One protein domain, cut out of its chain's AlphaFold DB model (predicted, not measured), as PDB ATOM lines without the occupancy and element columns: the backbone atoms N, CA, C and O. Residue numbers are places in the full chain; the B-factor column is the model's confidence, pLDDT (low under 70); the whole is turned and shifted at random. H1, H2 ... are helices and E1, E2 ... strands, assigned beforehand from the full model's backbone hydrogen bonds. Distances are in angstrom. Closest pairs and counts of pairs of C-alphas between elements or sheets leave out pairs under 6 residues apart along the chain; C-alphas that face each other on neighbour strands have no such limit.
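What this domain is: This is residues 30 to 106 of the 204 residues of the protein "Zinc finger protein 13" of Folsomia candida (UniProt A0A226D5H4). A small antiparallel meander, E1 E2 E3, each strand the antiparallel neighbour of the one before, is covered on one face by H2 in two layers. The longer H1 lies off the sheet, its last turn near that of H2, the two making a wide V. The 77 printed residues, class mixed, run H1 E1 E2 E3 H2; the whole is compact, radius of gyration of the C-alphas 12.6 A, spans 36 by 27 by 20 A.

How they stand to each other: H1, residues 41 to 59, is close to but not clearly touching H2, residues 89 to 101: closest C-alphas Arg 58 and Gln 100, 7.9 A. E1, residues 70 to 72, and E2, residues 75 to 77, form a hairpin; N 77 and O 70 are 3.0 A apart. E2 and E3, residues 84 to 86, form another; N 76 and O 85 are 2.8 A apart. H2 is on the sheet, height 9.6 A; its closest C-alphas to E3 are Asn 91 and Tyr 85, 5.8 A. In H1 and H2 every O i to N i+4 pair is within hydrogen-bond range.

Where its parts are: H1 spans 27.3 A from C-alpha 41 at (59.611, -15.680, 56.061). H2 spans 18.6 A, ending at C-alpha 101 at (80.052, -1.547, 51.036).

The domain as a whole: The printed part has no cut and no long link. Residues 61 to 74 are under pLDDT 70.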
ATOM      1  N   THR A  30      61.290 -10.904  50.068       83.38
ATOM      2  CA  THR A  30      62.464 -10.165  49.586       83.38
ATOM      3  C   THR A  30      63.166  -9.462  50.737       83.38
ATOM      4  O   THR A  30      62.552  -8.687  51.471       83.38
ATOM      5  N   CYS A  31      64.472  -9.676  50.858       81.75
ATOM      6  CA  CYS A  31      65.298  -8.969  51.819       81.75
ATOM      7  C   CYS A  31      65.362  -7.470  51.490       81.75
ATOM      8  O   CYS A  31      65.820  -7.101  50.404       81.75
ATOM      9  N   PRO A  32      64.991  -6.578  52.427       75.69
ATOM     10  CA  PRO A  32      65.020  -5.134  52.193       75.69
ATOM     11  C   PRO A  32      66.446  -4.561  52.098       75.69
ATOM     12  O   PRO A  32      66.619  -3.410  51.710       75.69
ATOM     13  N   ILE A  33      67.461  -5.359  52.445       77.19
ATOM     14  CA  ILE A  33      68.869  -4.954  52.543       77.19
ATOM     15  C   ILE A  33      69.601  -5.208  51.230       77.19
ATOM     16  O   ILE A  33      70.198  -4.302  50.649       77.19
ATOM     17  N   CYS A  34      69.558  -6.458  50.766       79.44
ATOM     18  CA  CYS A  34      70.316  -6.927  49.608       79.44
ATOM     19  C   CYS A  34      69.427  -7.414  48.455       79.44
ATOM     20  O   CYS A  34      69.948  -7.849  47.431       79.44
ATOM     21  N   SER A  35      68.099  -7.320  48.601       84.19
ATOM     22  CA  SER A  35      67.107  -7.720  47.589       84.19
ATOM     23  C   SER A  35      67.120  -9.209  47.216       84.19
ATOM     24  O   SER A  35      66.515  -9.590  46.216       84.19
ATOM     25  N   GLN A  36      67.774 -10.058  48.016       81.31
ATOM     26  CA  GLN A  36      67.681 -11.514  47.880       81.31
ATOM     27  C   GLN A  36      66.254 -11.996  48.150       81.31
ATOM     28  O   GLN A  36      65.569 -11.440  49.007       81.31
ATOM     29  N   GLN A  37      65.815 -13.015  47.414       85.31
ATOM     30  CA  GLN A  37      64.484 -13.603  47.554       85.31
ATOM     31  C   GLN A  37      64.559 -14.925  48.315       85.31
ATOM     32  O   GLN A  37      65.465 -15.726  48.095       85.31
ATOM     33  N   PHE A  38      63.569 -15.157  49.169       83.44
ATOM     34  CA  PHE A  38      63.453 -16.326  50.027       83.44
ATOM     35  C   PHE A  38      62.103 -17.008  49.819       83.44
ATOM     36  O   PHE A  38      61.092 -16.365  49.521       83.44
ATOM     37  N   GLU A  39      62.096 -18.331  49.966       84.38
ATOM     38  CA  GLU A  39      60.898 -19.155  49.778       84.38
ATOM     39  C   GLU A  39      59.869 -18.947  50.900       84.38
ATOM     40  O   GLU A  39      58.668 -19.098  50.668       84.38
ATOM     41  N   ASP A  40      60.334 -18.561  52.091       84.31
ATOM     42  CA  ASP A  40      59.515 -18.307  53.270       84.31
ATOM     43  C   ASP A  40      60.075 -17.164  54.144       84.31
ATOM     44  O   ASP A  40      61.156 -16.618  53.898       84.31
ATOM     45  N   ASN A  41      59.285 -16.772  55.148       83.81
ATOM     46  CA  ASN A  41      59.611 -15.680  56.061       83.81
ATOM     47  C   ASN A  41      60.691 -16.066  57.086       83.81
ATOM     48  O   ASN A  41      61.456 -15.209  57.510       83.81
ATOM     49  N   GLU A  42      60.766 -17.335  57.494       86.44
ATOM     50  CA  GLU A  42      61.749 -17.795  58.486       86.44
ATOM     51  C   GLU A  42      63.169 -17.696  57.918       86.44
ATOM     52  O   GLU A  42      64.071 -17.169  58.567       86.44
ATOM     53  N   LEU A  43      63.352 -18.097  56.660       84.25
ATOM     54  CA  LEU A  43      64.604 -17.940  55.927       84.25
ATOM     55  C   LEU A  43      64.981 -16.468  55.745       84.25
ATOM     56  O   LEU A  43      66.156 -16.122  55.871       84.25
ATOM     57  N   LEU A  44      64.001 -15.594  55.484       84.81
ATOM     58  CA  LEU A  44      64.246 -14.153  55.430       84.81
ATOM     59  C   LEU A  44      64.707 -13.612  56.793       84.81
ATOM     60  O   LEU A  44      65.666 -12.845  56.834       84.81
ATOM     61  N   ILE A  45      64.052 -13.993  57.894       85.00
ATOM     62  CA  ILE A  45      64.417 -13.550  59.248       85.00
ATOM     63  C   ILE A  45      65.852 -13.979  59.573       85.00
ATOM     64  O   ILE A  45      66.677 -13.120  59.875       85.00
ATOM     65  N   ASN A  46      66.180 -15.259  59.386       83.06
ATOM     66  CA  ASN A  46      67.533 -15.780  59.610       83.06
ATOM     67  C   ASN A  46      68.570 -15.051  58.740       83.06
ATOM     68  O   ASN A  46      69.669 -14.723  59.181       83.06
ATOM     69  N   HIS A  47      68.221 -14.748  57.488       84.88
ATOM     70  CA  HIS A  47      69.086 -13.976  56.606       84.88
ATOM     71  C   HIS A  47      69.303 -12.529  57.090       84.88
ATOM     72  O   HIS A  47      70.406 -11.994  56.963       84.88
ATOM     73  N   VAL A  48      68.276 -11.880  57.646       83.12
ATOM     74  CA  VAL A  48      68.392 -10.532  58.225       83.12
ATOM     75  C   VAL A  48      69.246 -10.549  59.497       83.12
ATOM     76  O   VAL A  48      70.040  -9.630  59.693       83.12
ATOM     77  N   GLU A  49      69.180 -11.601  60.312       85.31
ATOM     78  CA  GLU A  49      70.069 -11.767  61.473       85.31
ATOM     79  C   GLU A  49      71.546 -11.833  61.053       85.31
ATOM     80  O   GLU A  49      72.392 -11.163  61.646       85.31
ATOM     81  N   LEU A  50      71.867 -12.522  59.948       83.00
ATOM     82  CA  LEU A  50      73.233 -12.546  59.403       83.00
ATOM     83  C   LEU A  50      73.748 -11.148  59.028       83.00
ATOM     84  O   LEU A  50      74.948 -10.876  59.138       83.00
ATOM     85  N   HIS A  51      72.871 -10.241  58.584       83.25
ATOM     86  CA  HIS A  51      73.260  -8.852  58.348       83.25
ATOM     87  C   HIS A  51      73.691  -8.159  59.650       83.25
ATOM     88  O   HIS A  51      74.732  -7.495  59.667       83.25
ATOM     89  N   GLU A  52      72.940  -8.345  60.738       82.69
ATOM     90  CA  GLU A  52      73.237  -7.765  62.052       82.69
ATOM     91  C   GLU A  52      74.552  -8.291  62.636       82.69
ATOM     92  O   GLU A  52      75.401  -7.510  63.082       82.69
ATOM     93  N   GLU A  53      74.785  -9.596  62.539       81.00
ATOM     94  CA  GLU A  53      76.037 -10.225  62.964       81.00
ATOM     95  C   GLU A  53      77.259  -9.696  62.191       81.00
ATOM     96  O   GLU A  53      78.330  -9.469  62.759       81.00
ATOM     97  N   ILE A  54      77.121  -9.452  60.885       79.88
ATOM     98  CA  ILE A  54      78.218  -8.914  60.067       79.88
ATOM     99  C   ILE A  54      78.493  -7.444  60.394       79.88
ATOM    100  O   ILE A  54      79.652  -7.014  60.400       79.88
ATOM    101  N   TRP A  55      77.454  -6.650  60.659       83.62
ATOM    102  CA  TRP A  55      77.634  -5.254  61.051       83.62
ATOM    103  C   TRP A  55      78.266  -5.119  62.433       83.62
ATOM    104  O   TRP A  55      79.194  -4.331  62.582       83.62
ATOM    105  N   THR A  56      77.819  -5.902  63.413       80.38
ATOM    106  CA  THR A  56      78.402  -5.912  64.765       80.38
ATOM    107  C   THR A  56      79.878  -6.312  64.742       80.38
ATOM    108  O   THR A  56      80.704  -5.618  65.333       80.38
ATOM    109  N   SER A  57      80.242  -7.340  63.967       77.31
ATOM    110  CA  SER A  57      81.643  -7.738  63.762       77.31
ATOM    111  C   SER A  57      82.480  -6.621  63.125       77.31
ATOM    112  O   SER A  57      83.618  -6.379  63.524       77.31
ATOM    113  N   ARG A  58      81.919  -5.891  62.149       75.94
ATOM    114  CA  ARG A  58      82.595  -4.744  61.524       75.94
ATOM    115  C   ARG A  58      82.812  -3.595  62.502       75.94
ATOM    116  O   ARG A  58      83.901  -3.026  62.514       75.94
ATOM    117  N   ASP A  59      81.774  -3.232  63.252       73.31
ATOM    118  CA  ASP A  59      81.808  -2.118  64.202       73.31
ATOM    119  C   ASP A  59      82.848  -2.393  65.316       73.31
ATOM    120  O   ASP A  59      83.484  -1.462  65.805       73.31
ATOM    121  N   GLY A  60      83.101  -3.670  65.638       72.31
ATOM    122  CA  GLY A  60      84.157  -4.118  66.554       72.31
ATOM    123  C   GLY A  60      85.580  -4.182  65.975       72.31
ATOM    124  O   GLY A  60      86.498  -4.560  66.693       72.31
ATOM    125  N   GLY A  61      85.797  -3.839  64.699       64.69
ATOM    126  CA  GLY A  61      87.121  -3.873  64.051       64.69
ATOM    127  C   GLY A  61      87.565  -5.255  63.546       64.69
ATOM    128  O   GLY A  61      88.464  -5.344  62.706       64.69
ATOM    129  N   ASP A  62      86.871  -6.317  63.946       63.56
ATOM    130  CA  ASP A  62      87.097  -7.683  63.488       63.56
ATOM    131  C   ASP A  62      86.278  -7.958  62.224       63.56
ATOM    132  O   ASP A  62      85.276  -8.669  62.230       63.56
ATOM    133  N   LEU A  63      86.703  -7.425  61.073       59.75
ATOM    134  CA  LEU A  63      86.017  -7.695  59.794       59.75
ATOM    135  C   LEU A  63      86.117  -9.172  59.346       59.75
ATOM    136  O   LEU A  63      85.652  -9.544  58.271       59.75
ATOM    137  N   VAL A  64      86.793 -10.023  60.111       55.16
ATOM    138  CA  VAL A  64      87.111 -11.389  59.715       55.16
ATOM    139  C   VAL A  64      87.167 -12.269  60.962       55.16
ATOM    140  O   VAL A  64      88.228 -12.770  61.319       55.16
ATOM    141  N   THR A  65      86.040 -12.524  61.628       49.62
ATOM    142  CA  THR A  65      85.954 -13.811  62.326       49.62
ATOM    143  C   THR A  65      85.833 -14.879  61.244       49.62
ATOM    144  O   THR A  65      84.829 -14.991  60.539       49.62
ATOM    145  N   ALA A  66      86.921 -15.630  61.073       46.50
ATOM    146  CA  ALA A  66      87.148 -16.648  60.048       46.50
ATOM    147  C   ALA A  66      86.073 -17.755  59.967       46.50
ATOM    148  O   ALA A  66      86.117 -18.574  59.057       46.50
ATOM    149  N   ASN A  67      85.092 -17.757  60.871       47.41
ATOM    150  CA  ASN A  67      84.052 -18.775  60.971       47.41
ATOM    151  C   ASN A  67      82.783 -18.472  60.153       47.41
ATOM    152  O   ASN A  67      81.989 -19.381  59.953       47.41
ATOM    153  N   LYS A  68      82.568 -17.236  59.672       55.25
ATOM    154  CA  LYS A  68      81.319 -16.857  58.961       55.25
ATOM    155  C   LYS A  68      81.491 -16.526  57.481       55.25
ATOM    156  O   LYS A  68      80.516 -16.421  56.741       55.25
ATOM    157  N   ILE A  69      82.732 -16.391  57.020       59.09
ATOM    158  CA  ILE A  69      83.028 -16.422  55.589       59.09
ATOM    159  C   ILE A  69      83.030 -17.891  55.197       59.09
ATOM    160  O   ILE A  69      83.924 -18.633  55.608       59.09
ATOM    161  N   MET A  70      82.057 -18.300  54.385       61.19
ATOM    162  CA  MET A  70      82.109 -19.608  53.746       61.19
ATOM    163  C   MET A  70      83.360 -19.646  52.866       61.19
ATOM    164  O   MET A  70      83.423 -19.047  51.790       61.19
ATOM    165  N   THR A  71      84.399 -20.292  53.382       60.56
ATOM    166  CA  THR A  71      85.668 -20.473  52.691       60.56
ATOM    167  C   THR A  71      85.624 -21.851  52.061       60.56
ATOM    168  O   THR A  71      85.720 -22.858  52.758       60.56
ATOM    169  N   LEU A  72      85.455 -21.906  50.742       61.03
ATOM    170  CA  LEU A  72      85.637 -23.147  49.993       61.03
ATOM    171  C   LEU A  72      87.105 -23.281  49.583       61.03
ATOM    172  O   LEU A  72      87.867 -22.309  49.590       61.03
ATOM    173  N   ALA A  73      87.507 -24.484  49.167       63.19
ATOM    174  CA  ALA A  73      88.857 -24.737  48.656       63.19
ATOM    175  C   ALA A  73      89.268 -23.740  47.547       63.19
ATOM    176  O   ALA A  73      90.435 -23.352  47.473       63.19
ATOM    177  N   GLN A  74      88.297 -23.265  46.757       68.62
ATOM    178  CA  GLN A  74      88.508 -22.444  45.563       68.62
ATOM    179  C   GLN A  74      88.284 -20.926  45.757       68.62
ATOM    180  O   GLN A  74      88.703 -20.131  44.906       68.62
ATOM    181  N   GLY A  75      87.688 -20.476  46.871       79.19
ATOM    182  CA  GLY A  75      87.277 -19.073  46.988       79.19
ATOM    183  C   GLY A  75      86.666 -18.637  48.319       79.19
ATOM    184  O   GLY A  75      86.514 -19.417  49.257       79.19
ATOM    185  N   TYR A  76      86.323 -17.350  48.368       80.69
ATOM    186  CA  TYR A  76      85.569 -16.703  49.440       80.69
ATOM    187  C   TYR A  76      84.136 -16.469  48.967       80.69
ATOM    188  O   TYR A  76      83.933 -15.843  47.927       80.69
ATOM    189  N   ILE A  77      83.149 -16.931  49.727       82.12
ATOM    190  CA  ILE A  77      81.735 -16.716  49.410       82.12
ATOM    191  C   ILE A  77      81.153 -15.705  50.390       82.12
ATOM    192  O   ILE A  77      81.348 -15.793  51.604       82.12
ATOM    193  N   CYS A  78      80.436 -14.718  49.855       83.31
ATOM    194  CA  CYS A  78      79.661 -13.803  50.677       83.31
ATOM    195  C   CYS A  78      78.477 -14.552  51.309       83.31
ATOM    196  O   CYS A  78      77.610 -15.000  50.564       83.31
ATOM    197  N   PRO A  79      78.359 -14.626  52.645       78.81
ATOM    198  CA  PRO A  79      77.238 -15.313  53.297       78.81
ATOM    199  C   PRO A  79      75.882 -14.610  53.096       78.81
ATOM    200  O   PRO A  79      74.843 -15.203  53.356       78.81
ATOM    201  N   LEU A  80      75.876 -13.355  52.621       83.25
ATOM    202  CA  LEU A  80      74.660 -12.556  52.425       83.25
ATOM    203  C   LEU A  80      74.090 -12.656  51.008       83.25
ATOM    204  O   LEU A  80      72.882 -12.707  50.827       83.25
ATOM    205  N   CYS A  81      74.941 -12.658  49.981       84.06
ATOM    206  CA  CYS A  81      74.481 -12.684  48.585       84.06
ATOM    207  C   CYS A  81      75.049 -13.839  47.768       84.06
ATOM    208  O   CYS A  81      74.870 -13.865  46.554       84.06
ATOM    209  N   LEU A  82      75.782 -14.744  48.419       81.31
ATOM    210  CA  LEU A  82      76.408 -15.927  47.830       81.31
ATOM    211  C   LEU A  82      77.389 -15.634  46.687       81.31
ATOM    212  O   LEU A  82      77.853 -16.546  46.011       81.31
ATOM    213  N   ARG A  83      77.772 -14.366  46.490       83.62
ATOM    214  CA  ARG A  83      78.783 -14.005  45.500       83.62
ATOM    215  C   ARG A  83      80.120 -14.643  45.864       83.62
ATOM    216  O   ARG A  83      80.647 -14.418  46.956       83.62
ATOM    217  N   GLU A  84      80.676 -15.369  44.904       85.62
ATOM    218  CA  GLU A  84      81.979 -16.012  45.005       85.62
ATOM    219  C   GLU A  84      83.110 -15.086  44.539       85.62
ATOM    220  O   GLU A  84      82.991 -14.313  43.585       85.62
ATOM    221  N   TYR A  85      84.241 -15.192  45.226       84.69
ATOM    222  CA  TYR A  85      85.495 -14.531  44.914       84.69
ATOM    223  C   TYR A  85      86.586 -15.588  44.854       84.69
ATOM    224  O   TYR A  85      86.922 -16.190  45.873       84.69
ATOM    225  N   THR A  86      87.182 -15.793  43.682       85.44
ATOM    226  CA  THR A  86      88.262 -16.777  43.542       85.44
ATOM    227  C   THR A  86      89.443 -16.431  44.445       85.44
ATOM    228  O   THR A  86      89.749 -15.257  44.683       85.44
ATOM    229  N   LYS A  87      90.113 -17.458  44.969       77.25
ATOM    230  CA  LYS A  87      91.164 -17.314  45.980       77.25
ATOM    231  C   LYS A  87      92.452 -16.720  45.388       77.25
ATOM    232  O   LYS A  87      93.371 -17.435  45.008       77.25
ATOM    233  N   ASN A  88      92.531 -15.389  45.318       81.62
ATOM    234  CA  ASN A  88      93.758 -14.639  45.027       81.62
ATOM    235  C   ASN A  88      93.798 -13.297  45.793       81.62
ATOM    236  O   ASN A  88      92.776 -12.830  46.304       81.62
ATOM    237  N   TYR A  89      94.979 -12.667  45.887       72.88
ATOM    238  CA  TYR A  89      95.184 -11.451  46.698       72.88
ATOM    239  C   TYR A  89      94.285 -10.280  46.260       72.88
ATOM    240  O   TYR A  89      93.716  -9.574  47.095       72.88
ATOM    241  N   ARG A  90      94.095 -10.104  44.946       82.19
ATOM    242  CA  ARG A  90      93.251  -9.048  44.372       82.19
ATOM    243  C   ARG A  90      91.781  -9.247  44.740       82.19
ATOM    244  O   ARG A  90      91.083  -8.286  45.064       82.19
ATOM    245  N   ASN A  91      91.302 -10.484  44.699       84.25
ATOM    246  CA  ASN A  91      89.912 -10.825  44.968       84.25
ATOM    247  C   ASN A  91      89.601 -10.868  46.463       84.25
ATOM    248  O   ASN A  91      88.477 -10.537  46.824       84.25
ATOM    249  N   LEU A  92      90.580 -11.132  47.333       82.12
ATOM    250  CA  LEU A  92      90.419 -10.939  48.778       82.12
ATOM    251  C   LEU A  92      90.106  -9.472  49.120       82.12
ATOM    252  O   LEU A  92      89.203  -9.196  49.906       82.12
ATOM    253  N   GLY A  93      90.809  -8.517  48.498       83.31
ATOM    254  CA  GLY A  93      90.514  -7.090  48.663       83.31
ATOM    255  C   GLY A  93      89.105  -6.729  48.185       83.31
ATOM    256  O   GLY A  93      88.344  -6.088  48.911       83.31
ATOM    257  N   LYS A  94      88.712  -7.208  46.996       87.38
ATOM    258  CA  LYS A  94      87.351  -7.014  46.465       87.38
ATOM    259  C   LYS A  94      86.278  -7.636  47.359       87.38
ATOM    260  O   LYS A  94      85.224  -7.033  47.532       87.38
ATOM    261  N   PHE A  95      86.547  -8.810  47.921       84.94
ATOM    262  CA  PHE A  95      85.652  -9.496  48.842       84.94
ATOM    263  C   PHE A  95      85.440  -8.682  50.121       84.94
ATOM    264  O   PHE A  95      84.300  -8.405  50.487       84.94
ATOM    265  N   LYS A  96      86.521  -8.197  50.746       81.38
ATOM    266  CA  LYS A  96      86.443  -7.322  51.928       81.38
ATOM    267  C   LYS A  96      85.667  -6.035  51.639       81.38
ATOM    268  O   LYS A  96      84.787  -5.667  52.411       81.38
ATOM    269  N   ILE A  97      85.942  -5.377  50.509       84.38
ATOM    270  CA  ILE A  97      85.215  -4.166  50.096       84.38
ATOM    271  C   ILE A  97      83.736  -4.473  49.856       84.38
ATOM    272  O   ILE A  97      82.881  -3.684  50.247       84.38
ATOM    273  N   HIS A  98      83.415  -5.610  49.240       86.25
ATOM    274  CA  HIS A  98      82.035  -6.034  49.041       86.25
ATOM    275  C   HIS A  98      81.313  -6.286  50.366       86.25
ATOM    276  O   HIS A  98      80.212  -5.774  50.547       86.25
ATOM    277  N   LEU A  99      81.938  -6.986  51.317       81.25
ATOM    278  CA  LEU A  99      81.363  -7.156  52.652       81.25
ATOM    279  C   LEU A  99      81.148  -5.812  53.348       81.25
ATOM    280  O   LEU A  99      80.140  -5.651  54.024       81.25
ATOM    281  N   GLN A 100      82.049  -4.841  53.158       78.94
ATOM    282  CA  GLN A 100      81.942  -3.510  53.757       78.94
ATOM    283  C   GLN A 100      80.882  -2.612  53.097       78.94
ATOM    284  O   GLN A 100      80.113  -1.937  53.777       78.94
ATOM    285  N   ARG A 101      80.843  -2.550  51.769       80.88
ATOM    286  CA  ARG A 101      80.052  -1.547  51.036       80.88
ATOM    287  C   ARG A 101      78.831  -2.122  50.332       80.88
ATOM    288  O   ARG A 101      77.906  -1.376  50.049       80.88
ATOM    289  N   GLY A 102      78.825  -3.422  50.045       81.44
ATOM    290  CA  GLY A 102      77.723  -4.099  49.362       81.44
ATOM    291  C   GLY A 102      76.491  -4.298  50.243       81.44
ATOM    292  O   GLY A 102      75.392  -4.393  49.713       81.44
ATOM    293  N   HIS A 103      76.675  -4.308  51.566       82.56
ATOM    294  CA  HIS A 103      75.620  -4.571  52.551       82.56
ATOM    295  C   HIS A 103      75.608  -3.471  53.621       82.56
ATOM    296  O   HIS A 103      76.112  -3.683  54.732       82.56
ATOM    297  N   PRO A 104      75.150  -2.252  53.280       81.25
ATOM    298  CA  PRO A 104      75.176  -1.124  54.200       81.25
ATOM    299  C   PRO A 104      74.205  -1.339  55.365       81.25
ATOM    300  O   PRO A 104      73.069  -1.762  55.172       81.25
ATOM    301  N   LYS A 105      74.657  -0.999  56.576       83.38
ATOM    302  CA  LYS A 105      73.786  -0.881  57.749       83.38
ATOM    303  C   LYS A 105      72.863   0.324  57.554       83.38
ATOM    304  O   LYS A 105      73.381   1.392  57.201       83.38
ATOM    305  N   PRO A 106      71.549   0.202  57.801       83.31
ATOM    306  CA  PRO A 106      70.649   1.339  57.755       83.31
ATOM    307  C   PRO A 106      71.110   2.456  58.667       83.31
ATOM    308  O   PRO A 106      71.629   2.220  59.760       83.31
TER     309      PRO A 106